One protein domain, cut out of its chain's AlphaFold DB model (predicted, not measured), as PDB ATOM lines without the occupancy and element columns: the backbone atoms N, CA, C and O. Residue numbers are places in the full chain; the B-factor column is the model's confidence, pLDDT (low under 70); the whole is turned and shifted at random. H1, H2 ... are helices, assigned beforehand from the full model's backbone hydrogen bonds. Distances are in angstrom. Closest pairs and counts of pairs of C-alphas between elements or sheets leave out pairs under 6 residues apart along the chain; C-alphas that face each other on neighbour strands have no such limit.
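What this domain is: This is residues 2 to 85 of the 492 residues of an uncharacterized protein of Clostridium sp. CAG:571 (UniProt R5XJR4). The short helix H4 sits in the middle of a flat, rather open arrangement: the last part of H1 is crossed by H5 on one side of it, and H3 reaches away on the other side, with the short H2 between H1 and H3 along the chain. The first half of the long helix H1, residues 2 to 12, sticks out from the rest. The printed part has 84 residues with five named helices, H1 H2 H3 H4 H5 in that order, and no named strand; the class is all helix. The whole is only just loose, close to compact, with a radius of gyration of the C-alphas of 14.4 A and spans of 42 by 38 by 18 A.

How they stand to each other: H1, residues 2 to 23, stands free over residues 2 to 12, where no C-alpha 8 or more residues away along the chain comes within 10 A. Its residues 16 to 23 alone touch H5, residues 63 to 81, and the closest C-alphas, those of Ile 20 and Leu 70, are 5.1 A apart. H1 and H5 run the same way at a steep tilt of 43 degrees. Residues 17 to 21 of H1 alone touch H4, residues 54 to 60, with the C-alphas of Arg 17 and Val 58 closest at 6.6 A. H1 and H4 run opposite ways at a steep tilt of 53 degrees. H2, residues 26 to 30, touches no helix; it is only just apart from H1, the closest C-alphas being 8.4 A from each other. H2 is close to H4 but not clearly touching, with the C-alphas of Phe 29 and Phe 54 closest at 7.2 A. H3, residues 33 to 46, also touches no helix. It is close to H2 but not clearly touching, the closest C-alphas being those of Phe 29 and Tyr 35 at 7.3 A. It is likewise close to H4 but not clearly touching: the closest C-alphas, those of Tyr 35 and Trp 57, are 6.9 A apart, and the two lines are about perpendicular at 74 degrees. H4 and H5 are close but not clearly touching, with the C-alphas of Val 58 and Gln 66 closest at 7.0 A; they run opposite ways at a shallow tilt of 32 degrees. H3 is apart from both H1 and H5, and H2 is apart from H5. Every O i to N i+4 pair is within hydrogen-bond range in H1, H2, H3 and H4, and in H5 13 of 15 are.

Where its parts are: H1 begins at C-alpha 2, at (427.478, 596.424, 420.980), and runs 31.9 A to C-alpha 23, at (426.760, 594.554, 389.158). H2 has five residues, 26 to 30. H3, residues 33 to 46, is 19.7 A from first to last C-alpha. H4 has seven residues, 54 to 60. H5, residues 63 to 81, is 25.7 A from first to last C-alpha, has a kink of 26 degrees near residue 75, and ends with C-alpha 81 at (432.053, 599.418, 381.529).

The domain as a whole: The two C-alphas farthest apart are those of Gly 47 and Gly 82, at 42.7 A. Without residues 2 to 12, the other 73 residues span 42 by 23 by 15 A, with a radius of gyration of 12.9 A. The printed part has no cut. The links H1 to H2, H2 to H3 and H4 to H5 are tight, the link H3 to H4 is short with 7 residues, and no link is long. The mean pLDDT of the printed part is 85.6, and residues 81 to 84 are under 70.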
ATOM      1  N   ALA A   2     428.117 597.487 421.779       73.44
ATOM      2  CA  ALA A   2     427.478 596.424 420.980       73.44
ATOM      3  C   ALA A   2     426.559 596.912 419.831       73.44
ATOM      4  O   ALA A   2     426.634 596.371 418.729       73.44
ATOM      5  N   VAL A   3     425.741 597.951 420.056       81.38
ATOM      6  CA  VAL A   3     424.812 598.490 419.034       81.38
ATOM      7  C   VAL A   3     425.581 599.087 417.851       81.38
ATOM      8  O   VAL A   3     425.412 598.638 416.728       81.38
ATOM      9  N   ILE A   4     426.537 599.982 418.119       84.50
ATOM     10  CA  ILE A   4     427.352 600.640 417.081       84.50
ATOM     11  C   ILE A   4     428.123 599.612 416.233       84.50
ATOM     12  O   ILE A   4     428.202 599.732 415.011       84.50
ATOM     13  N   LEU A   5     428.671 598.562 416.861       87.06
ATOM     14  CA  LEU A   5     429.329 597.488 416.115       87.06
ATOM     15  C   LEU A   5     428.332 596.710 415.246       87.06
ATOM     16  O   LEU A   5     428.662 596.369 414.111       87.06
ATOM     17  N   THR A   6     427.131 596.446 415.757       88.94
ATOM     18  CA  THR A   6     426.059 595.773 415.011       88.94
ATOM     19  C   THR A   6     425.667 596.577 413.777       88.94
ATOM     20  O   THR A   6     425.673 596.025 412.679       88.94
ATOM     21  N   ASP A   7     425.460 597.882 413.931       89.06
ATOM     22  CA  ASP A   7     425.114 598.783 412.831       89.06
ATOM     23  C   ASP A   7     426.228 598.821 411.778       89.06
ATOM     24  O   ASP A   7     425.971 598.680 410.583       89.06
ATOM     25  N   SER A   8     427.493 598.906 412.206       87.88
ATOM     26  CA  SER A   8     428.633 598.894 411.277       87.88
ATOM     27  C   SER A   8     428.780 597.565 410.521       87.88
ATOM     28  O   SER A   8     429.148 597.550 409.345       87.88
ATOM     29  N   LYS A   9     428.465 596.429 411.163       89.81
ATOM     30  CA  LYS A   9     428.438 595.116 410.504       89.81
ATOM     31  C   LYS A   9     427.304 595.032 409.492       89.81
ATOM     32  O   LYS A   9     427.511 594.454 408.427       89.81
ATOM     33  N   GLU A  10     426.129 595.561 409.825       91.75
ATOM     34  CA  GLU A  10     425.001 595.578 408.898       91.75
ATOM     35  C   GLU A  10     425.290 596.492 407.709       91.75
ATOM     36  O   GLU A  10     425.061 596.071 406.584       91.75
ATOM     37  N   GLY A  11     425.946 597.638 407.919       91.31
ATOM     38  CA  GLY A  11     426.428 598.499 406.834       91.31
ATOM     39  C   GLY A  11     427.319 597.763 405.826       91.31
ATOM     40  O   GLY A  11     427.148 597.928 404.621       91.31
ATOM     41  N   VAL A  12     428.213 596.878 406.288       92.19
ATOM     42  CA  VAL A  12     429.018 596.024 405.389       92.19
ATOM     43  C   VAL A  12     428.147 595.037 404.606       92.19
ATOM     44  O   VAL A  12     428.405 594.799 403.428       92.19
ATOM     45  N   LYS A  13     427.123 594.447 405.237       92.50
ATOM     46  CA  LYS A  13     426.207 593.539 404.533       92.50
ATOM     47  C   LYS A  13     425.365 594.289 403.505       92.50
ATOM     48  O   LYS A  13     425.223 593.791 402.399       92.50
ATOM     49  N   THR A  14     424.841 595.460 403.848       93.56
ATOM     50  CA  THR A  14     424.070 596.304 402.931       93.56
ATOM     51  C   THR A  14     424.914 596.707 401.729       93.56
ATOM     52  O   THR A  14     424.499 596.455 400.604       93.56
ATOM     53  N   ALA A  15     426.144 597.185 401.947       92.88
ATOM     54  CA  ALA A  15     427.056 597.537 400.860       92.88
ATOM     55  C   ALA A  15     427.356 596.351 399.924       92.88
ATOM     56  O   ALA A  15     427.475 596.538 398.717       92.88
ATOM     57  N   LEU A  16     427.454 595.125 400.459       93.19
ATOM     58  CA  LEU A  16     427.613 593.916 399.645       93.19
ATOM     59  C   LEU A  16     426.369 593.622 398.789       93.19
ATOM     60  O   LEU A  16     426.511 593.256 397.625       93.19
ATOM     61  N   ARG A  17     425.160 593.789 399.336       93.62
ATOM     62  CA  ARG A  17     423.911 593.571 398.583       93.62
ATOM     63  C   ARG A  17     423.730 594.617 397.489       93.62
ATOM     64  O   ARG A  17     423.475 594.256 396.348       93.62
ATOM     65  N   GLU A  18     423.946 595.889 397.811       92.12
ATOM     66  CA  GLU A  18     423.894 596.986 396.838       92.12
ATOM     67  C   GLU A  18     424.930 596.801 395.722       92.12
ATOM     68  O   GLU A  18     424.638 597.048 394.554       92.12
ATOM     69  N   ALA A  19     426.127 596.312 396.057       92.12
ATOM     70  CA  ALA A  19     427.151 595.964 395.078       92.12
ATOM     71  C   ALA A  19     426.691 594.876 394.095       92.12
ATOM     72  O   ALA A  19     426.940 595.007 392.900       92.12
ATOM     73  N   ILE A  20     426.015 593.829 394.580       92.12
ATOM     74  CA  ILE A  20     425.437 592.774 393.730       92.12
ATOM     75  C   ILE A  20     424.369 593.368 392.819       92.12
ATOM     76  O   ILE A  20     424.426 593.180 391.607       92.12
ATOM     77  N   MET A  21     423.436 594.123 393.401       90.38
ATOM     78  CA  MET A  21     422.336 594.740 392.661       90.38
ATOM     79  C   MET A  21     422.817 595.710 391.587       90.38
ATOM     80  O   MET A  21     422.159 595.881 390.574       90.38
ATOM     81  N   LYS A  22     423.974 596.336 391.799       89.19
ATOM     82  CA  LYS A  22     424.593 597.238 390.832       89.19
ATOM     83  C   LYS A  22     425.414 596.516 389.763       89.19
ATOM     84  O   LYS A  22     425.582 597.048 388.671       89.19
ATOM     85  N   ALA A  23     425.979 595.357 390.094       88.56
ATOM     86  CA  ALA A  23     426.760 594.554 389.158       88.56
ATOM     87  C   ALA A  23     425.876 593.767 388.181       88.56
ATOM     88  O   ALA A  23     426.330 593.450 387.087       88.56
ATOM     89  N   MET A  24     424.644 593.446 388.578       88.62
ATOM     90  CA  MET A  24     423.653 592.773 387.741       88.62
ATOM     91  C   MET A  24     422.736 593.801 387.081       88.62
ATOM     92  O   MET A  24     422.242 594.705 387.750       88.62
ATOM     93  N   THR A  25     422.474 593.651 385.785       85.00
ATOM     94  CA  THR A  25     421.382 594.386 385.132       85.00
ATOM     95  C   THR A  25     420.019 593.819 385.549       85.00
ATOM     96  O   THR A  25     419.934 592.701 386.060       85.00
ATOM     97  N   ASP A  26     418.931 594.557 385.302       85.62
ATOM     98  CA  ASP A  26     417.570 594.052 385.550       85.62
ATOM     99  C   ASP A  26     417.315 592.743 384.778       85.62
ATOM    100  O   ASP A  26     416.755 591.793 385.324       85.62
ATOM    101  N   GLN A  27     417.821 592.652 383.542       85.50
ATOM    102  CA  GLN A  27     417.728 591.444 382.721       85.50
ATOM    103  C   GLN A  27     418.536 590.282 383.315       85.50
ATOM    104  O   GLN A  27     418.045 589.158 383.368       85.50
ATOM    105  N   ASP A  28     419.753 590.537 383.809       87.50
ATOM    106  CA  ASP A  28     420.570 589.512 384.472       87.50
ATOM    107  C   ASP A  28     419.886 588.936 385.713       87.50
ATOM    108  O   ASP A  28     420.040 587.754 386.023       87.50
ATOM    109  N   PHE A  29     419.164 589.779 386.453       88.00
ATOM    110  CA  PHE A  29     418.369 589.363 387.599       88.00
ATOM    111  C   PHE A  29     417.184 588.495 387.170       88.00
ATOM    112  O   PHE A  29     417.033 587.386 387.689       88.00
ATOM    113  N   GLU A  30     416.396 588.952 386.194       86.25
ATOM    114  CA  GLU A  30     415.242 588.209 385.678       86.25
ATOM    115  C   GLU A  30     415.645 586.857 385.068       86.25
ATOM    116  O   GLU A  30     414.998 585.844 385.334       86.25
ATOM    117  N   ASP A  31     416.754 586.791 384.333       85.50
ATOM    118  CA  ASP A  31     417.228 585.557 383.692       85.50
ATOM    119  C   ASP A  31     418.000 584.625 384.641       85.50
ATOM    120  O   ASP A  31     418.414 583.521 384.261       85.50
ATOM    121  N   ASN A  32     418.218 585.028 385.898       87.31
ATOM    122  CA  ASN A  32     419.002 584.233 386.826       87.31
ATOM    123  C   ASN A  32     418.255 582.953 387.242       87.31
ATOM    124  O   ASN A  32     417.271 582.978 387.979       87.31
ATOM    125  N   SER A  33     418.786 581.797 386.842       81.75
ATOM    126  CA  SER A  33     418.211 580.482 387.162       81.75
ATOM    127  C   SER A  33     418.001 580.231 388.662       81.75
ATOM    128  O   SER A  33     417.045 579.559 389.048       81.75
ATOM    129  N   ASP A  34     418.898 580.743 389.507       85.69
ATOM    130  CA  ASP A  34     418.850 580.527 390.955       85.69
ATOM    131  C   ASP A  34     417.759 581.395 391.595       85.69
ATOM    132  O   ASP A  34     417.096 580.956 392.535       85.69
ATOM    133  N   TYR A  35     417.521 582.586 391.039       88.94
ATOM    134  CA  TYR A  35     416.380 583.436 391.379       88.94
ATOM    135  C   TYR A  35     415.057 582.801 390.950       88.94
ATOM    136  O   TYR A  35     414.165 582.632 391.778       88.94
ATOM    137  N   GLN A  36     414.951 582.366 389.692       87.62
ATOM    138  CA  GLN A  36     413.738 581.734 389.162       87.62
ATOM    139  C   GLN A  36     413.333 580.508 389.989       87.62
ATOM    140  O   GLN A  36     412.179 580.364 390.394       87.62
ATOM    141  N   LYS A  37     414.309 579.663 390.338       85.81
ATOM    142  CA  LYS A  37     414.079 578.511 391.211       85.81
ATOM    143  C   LYS A  37     413.631 578.925 392.617       85.81
ATOM    144  O   LYS A  37     412.694 578.332 393.150       85.81
ATOM    145  N   ALA A  38     414.277 579.929 393.212       86.38
ATOM    146  CA  ALA A  38     413.899 580.433 394.531       86.38
ATOM    147  C   ALA A  38     412.468 581.000 394.537       86.38
ATOM    148  O   ALA A  38     411.723 580.757 395.482       86.38
ATOM    149  N   ASN A  39     412.057 581.686 393.469       86.38
ATOM    150  CA  ASN A  39     410.693 582.181 393.302       86.38
ATOM    151  C   ASN A  39     409.666 581.056 393.187       86.38
ATOM    152  O   ASN A  39     408.619 581.116 393.830       86.38
ATOM    153  N   ASP A  40     409.949 580.019 392.401       85.31
ATOM    154  CA  ASP A  40     409.051 578.870 392.279       85.31
ATOM    155  C   ASP A  40     408.864 578.159 393.628       85.31
ATOM    156  O   ASP A  40     407.738 577.829 394.014       85.31
ATOM    157  N   GLU A  41     409.947 577.988 394.392       85.38
ATOM    158  CA  GLU A  41     409.903 577.440 395.753       85.38
ATOM    159  C   GLU A  41     409.141 578.364 396.718       85.38
ATOM    160  O   GLU A  41     408.310 577.894 397.504       85.38
ATOM    161  N   TYR A  42     409.362 579.677 396.634       83.62
ATOM    162  CA  TYR A  42     408.685 580.681 397.453       83.62
ATOM    163  C   TYR A  42     407.173 580.709 397.195       83.62
ATOM    164  O   TYR A  42     406.383 580.662 398.142       83.62
ATOM    165  N   ARG A  43     406.741 580.697 395.929       83.50
ATOM    166  CA  ARG A  43     405.320 580.624 395.554       83.50
ATOM    167  C   ARG A  43     404.685 579.319 396.039       83.50
ATOM    168  O   ARG A  43     403.584 579.342 396.589       83.50
ATOM    169  N   ALA A  44     405.385 578.191 395.886       82.94
ATOM    170  CA  ALA A  44     404.887 576.877 396.291       82.94
ATOM    171  C   ALA A  44     404.721 576.728 397.813       82.94
ATOM    172  O   ALA A  44     403.800 576.045 398.265       82.94
ATOM    173  N   THR A  45     405.596 577.350 398.606       82.12
ATOM    174  CA  THR A  45     405.609 577.211 400.074       82.12
ATOM    175  C   THR A  45     404.799 578.284 400.796       82.12
ATOM    176  O   THR A  45     404.149 577.987 401.798       82.12
ATOM    177  N   SER A  46     404.796 579.514 400.283       76.62
ATOM    178  CA  SER A  46     404.185 580.679 400.944       76.62
ATOM    179  C   SER A  46     402.776 580.986 400.444       76.62
ATOM    180  O   SER A  46     402.067 581.779 401.060       76.62
ATOM    181  N   GLY A  47     402.381 580.427 399.293       73.94
ATOM    182  CA  GLY A  47     401.177 580.853 398.573       73.94
ATOM    183  C   GLY A  47     401.260 582.296 398.059       73.94
ATOM    184  O   GLY A  47     400.225 582.912 397.804       73.94
ATOM    185  N   ALA A  48     402.472 582.851 397.949       78.12
ATOM    186  CA  ALA A  48     402.697 584.216 397.495       78.12
ATOM    187  C   ALA A  48     402.248 584.391 396.036       78.12
ATOM    188  O   ALA A  48     402.481 583.527 395.189       78.12
ATOM    189  N   THR A  49     401.609 585.526 395.749       73.94
ATOM    190  CA  THR A  49     401.124 585.888 394.405       73.94
ATOM    191  C   THR A  49     402.082 586.811 393.651       73.94
ATOM    192  O   THR A  49     401.791 587.188 392.520       73.94
ATOM    193  N   SER A  50     403.179 587.214 394.291       79.75
ATOM    194  CA  SER A  50     404.208 588.092 393.743       79.75
ATOM    195  C   SER A  50     405.586 587.479 393.940       79.75
ATOM    196  O   SER A  50     405.803 586.698 394.872       79.75
ATOM    197  N   ASP A  51     406.499 587.872 393.066       84.06
ATOM    198  CA  ASP A  51     407.880 587.410 393.074       84.06
ATOM    199  C   ASP A  51     408.689 588.126 394.143       84.06
ATOM    200  O   ASP A  51     408.322 589.226 394.565       84.06
ATOM    201  N   LEU A  52     409.773 587.488 394.587       84.25
ATOM    202  CA  LEU A  52     410.739 588.153 395.450       84.25
ATOM    203  C   LEU A  52     411.334 589.328 394.676       84.25
ATOM    204  O   LEU A  52     411.740 589.171 393.518       84.25
ATOM    205  N   ASP A  53     411.403 590.491 395.315       89.44
ATOM    206  CA  ASP A  53     412.197 591.581 394.766       89.44
ATOM    207  C   ASP A  53     413.698 591.243 394.843       89.44
ATOM    208  O   ASP A  53     414.124 590.299 395.523       89.44
ATOM    209  N   PHE A  54     414.518 591.985 394.096       90.44
ATOM    210  CA  PHE A  54     415.941 591.680 393.973       90.44
ATOM    211  C   PHE A  54     416.653 591.736 395.337       90.44
ATOM    212  O   PHE A  54     417.422 590.837 395.693       90.44
ATOM    213  N   GLU A  55     416.367 592.745 396.157       90.81
ATOM    214  CA  GLU A  55     417.021 592.873 397.457       90.81
ATOM    215  C   GLU A  55     416.617 591.730 398.404       90.81
ATOM    216  O   GLU A  55     417.457 591.190 399.133       90.81
ATOM    217  N   GLU A  56     415.342 591.341 398.394       89.00
ATOM    218  CA  GLU A  56     414.796 590.255 399.196       89.00
ATOM    219  C   GLU A  56     415.397 588.910 398.795       89.00
ATOM    220  O   GLU A  56     415.872 588.176 399.665       89.00
ATOM    221  N   TRP A  57     415.502 588.624 397.494       92.06
ATOM    222  CA  TRP A  57     416.188 587.425 397.018       92.06
ATOM    223  C   TRP A  57     417.645 587.389 397.486       92.06
ATOM    224  O   TRP A  57     418.068 586.404 398.096       92.06
ATOM    225  N   VAL A  58     418.408 588.471 397.302       92.38
ATOM    226  CA  VAL A  58     419.818 588.517 397.726       92.38
ATOM    227  C   VAL A  58     419.955 588.330 399.244       92.38
ATOM    228  O   VAL A  58     420.906 587.685 399.697       92.38
ATOM    229  N   LYS A  59     419.002 588.818 400.053       91.44
ATOM    230  CA  LYS A  59     418.968 588.582 401.512       91.44
ATOM    231  C   LYS A  59     418.809 587.107 401.881       91.44
ATOM    232  O   LYS A  59     419.324 586.712 402.927       91.44
ATOM    233  N   THR A  60     418.133 586.306 401.056       88.56
ATOM    234  CA  THR A  60     417.998 584.856 401.292       88.56
ATOM    235  C   THR A  60     419.300 584.091 401.052       88.56
ATOM    236  O   THR A  60     419.505 583.019 401.623       88.56
ATOM    237  N   LEU A  61     420.205 584.645 400.237       89.75
ATOM    238  CA  LEU A  61     421.464 583.999 399.892       89.75
ATOM    239  C   LEU A  61     422.424 583.979 401.083       89.75
ATOM    240  O   LEU A  61     422.587 584.960 401.814       89.75
ATOM    241  N   SER A  62     423.142 582.866 401.237       89.19
ATOM    242  CA  SER A  62     424.281 582.812 402.151       89.19
ATOM    243  C   SER A  62     425.362 583.807 401.726       89.19
ATOM    244  O   SER A  62     425.477 584.190 400.562       89.19
ATOM    245  N   LYS A  63     426.227 584.185 402.669       87.50
ATOM    246  CA  LYS A  63     427.336 585.102 402.388       87.50
ATOM    247  C   LYS A  63     428.235 584.606 401.251       87.50
ATOM    248  O   LYS A  63     428.692 585.412 400.456       87.50
ATOM    249  N   GLU A  64     428.486 583.302 401.170       86.75
ATOM    250  CA  GLU A  64     429.318 582.739 400.103       86.75
ATOM    251  C   GLU A  64     428.627 582.804 398.741       86.75
ATOM    252  O   GLU A  64     429.252 583.199 397.765       86.75
ATOM    253  N   GLN A  65     427.318 582.551 398.693       89.19
ATOM    254  CA  GLN A  65     426.533 582.741 397.472       89.19
ATOM    255  C   GLN A  65     426.515 584.208 397.027       89.19
ATOM    256  O   GLN A  65     426.648 584.477 395.841       89.19
ATOM    257  N   GLN A  66     426.416 585.160 397.959       91.88
ATOM    258  CA  GLN A  66     426.516 586.593 397.654       91.88
ATOM    259  C   GLN A  66     427.888 586.966 397.069       91.88
ATOM    260  O   GLN A  66     427.963 587.720 396.103       91.88
ATOM    261  N   LEU A  67     428.978 586.427 397.629       90.88
ATOM    262  CA  LEU A  67     430.336 586.657 397.122       90.88
ATOM    263  C   LEU A  67     430.538 586.059 395.729       90.88
ATOM    264  O   LEU A  67     431.092 586.730 394.863       90.88
ATOM    265  N   ASP A  68     430.082 584.825 395.516       89.38
ATOM    266  CA  ASP A  68     430.176 584.145 394.223       89.38
ATOM    267  C   ASP A  68     429.326 584.843 393.154       89.38
ATOM    268  O   ASP A  68     429.754 584.938 392.003       89.38
ATOM    269  N   LEU A  69     428.151 585.357 393.535       91.25
ATOM    270  CA  LEU A  69     427.268 586.127 392.662       91.25
ATOM    271  C   LEU A  69     427.918 587.456 392.264       91.25
ATOM    272  O   LEU A  69     428.016 587.757 391.077       91.25
ATOM    273  N   LEU A  70     428.444 588.211 393.235       92.81
ATOM    274  CA  LEU A  70     429.171 589.448 392.951       92.81
ATOM    275  C   LEU A  70     430.390 589.180 392.059       92.81
ATOM    276  O   LEU A  70     430.614 589.895 391.088       92.81
ATOM    277  N   ALA A  71     431.176 588.142 392.345       90.56
ATOM    278  CA  ALA A  71     432.349 587.807 391.544       90.56
ATOM    279  C   ALA A  71     431.993 587.479 390.088       90.56
ATOM    280  O   ALA A  71     432.700 587.909 389.182       90.56
ATOM    281  N   GLU A  72     430.898 586.749 389.859       89.38
ATOM    282  CA  GLU A  72     430.452 586.379 388.515       89.38
ATOM    283  C   GLU A  72     430.080 587.609 387.677       89.38
ATOM    284  O   GLU A  72     430.605 587.791 386.581       89.38
ATOM    285  N   TYR A  73     429.215 588.476 388.202       90.00
ATOM    286  CA  TYR A  73     428.676 589.598 387.428       90.00
ATOM    287  C   TYR A  73     429.649 590.772 387.306       90.00
ATOM    288  O   TYR A  73     429.631 591.510 386.325       90.00
ATOM    289  N   THR A  74     430.585 590.918 388.243       89.19
ATOM    290  CA  THR A  74     431.575 592.005 388.180       89.19
ATOM    291  C   THR A  74     432.653 591.791 387.131       89.19
ATOM    292  O   THR A  74     433.213 592.764 386.637       89.19
ATOM    293  N   ILE A  75     432.929 590.546 386.739       86.81
ATOM    294  CA  ILE A  75     433.826 590.294 385.606       86.81
ATOM    295  C   ILE A  75     433.191 590.778 384.293       86.81
ATOM    296  O   ILE A  75     433.905 591.271 383.418       86.81
ATOM    297  N   ASP A  76     431.872 590.645 384.158       80.12
ATOM    298  CA  ASP A  76     431.148 591.076 382.959       80.12
ATOM    299  C   ASP A  76     430.996 592.605 382.949       80.12
ATOM    300  O   ASP A  76     431.309 593.242 381.943       80.12
ATOM    301  N   ALA A  77     430.688 593.211 384.102       77.38
ATOM    302  CA  ALA A  77     430.680 594.666 384.260       77.38
ATOM    303  C   ALA A  77     432.050 595.308 383.952       77.38
ATOM    304  O   ALA A  77     432.116 596.317 383.255       77.38
ATOM    305  N   GLU A  78     433.160 594.711 384.405       78.00
ATOM    306  CA  GLU A  78     434.519 595.184 384.092       78.00
ATOM    307  C   GLU A  78     434.793 595.181 382.581       78.00
ATOM    308  O   GLU A  78     435.415 596.106 382.059       78.00
ATOM    309  N   ARG A  79     434.306 594.160 381.869       74.69
ATOM    310  CA  ARG A  79     434.437 594.040 380.412       74.69
ATOM    311  C   ARG A  79     433.614 595.100 379.679       74.69
ATOM    312  O   ARG A  79     434.093 595.658 378.696       74.69
ATOM    313  N   GLU A  80     432.390 595.356 380.130       70.12
ATOM    314  CA  GLU A  80     431.437 596.243 379.449       70.12
ATOM    315  C   GLU A  80     431.647 597.725 379.769       70.12
ATOM    316  O   GLU A  80     431.505 598.573 378.889       70.12
ATOM    317  N   GLN A  81     432.003 598.045 381.013       68.06
ATOM    318  CA  GLN A  81     432.053 599.418 381.529       68.06
ATOM    319  C   GLN A  81     433.483 599.893 381.840       68.06
ATOM    320  O   GLN A  81     433.706 601.083 382.056       68.06
ATOM    321  N   GLY A  82     434.475 598.994 381.849       62.81
ATOM    322  CA  GLY A  82     435.891 599.332 382.047       62.81
ATOM    323  C   GLY A  82     436.280 599.740 383.474       62.81
ATOM    324  O   GLY A  82     437.447 600.052 383.716       62.81
ATOM    325  N   TYR A  83     435.343 599.746 384.427       62.12
ATOM    326  CA  TYR A  83     435.606 599.994 385.845       62.12
ATOM    327  C   TYR A  83     434.581 599.291 386.752       62.12
ATOM    328  O   TYR A  83     433.453 599.014 386.357       62.12
ATOM    329  N   ASN A  84     434.965 599.057 388.009       68.94
ATOM    330  CA  ASN A  84     434.154 598.367 389.015       68.94
ATOM    331  C   ASN A  84     433.598 599.342 390.073       68.94
ATOM    332  O   ASN A  84     434.267 599.635 391.066       68.94
ATOM    333  N   GLU A  85     432.362 599.836 389.920       76.25
ATOM    334  CA  GLU A  85     431.779 600.812 390.874       76.25
ATOM    335  C   GLU A  85     431.401 600.224 392.239       76.25
ATOM    336  O   GLU A  85     431.139 600.966 393.188       76.25
TER     337      GLU A  85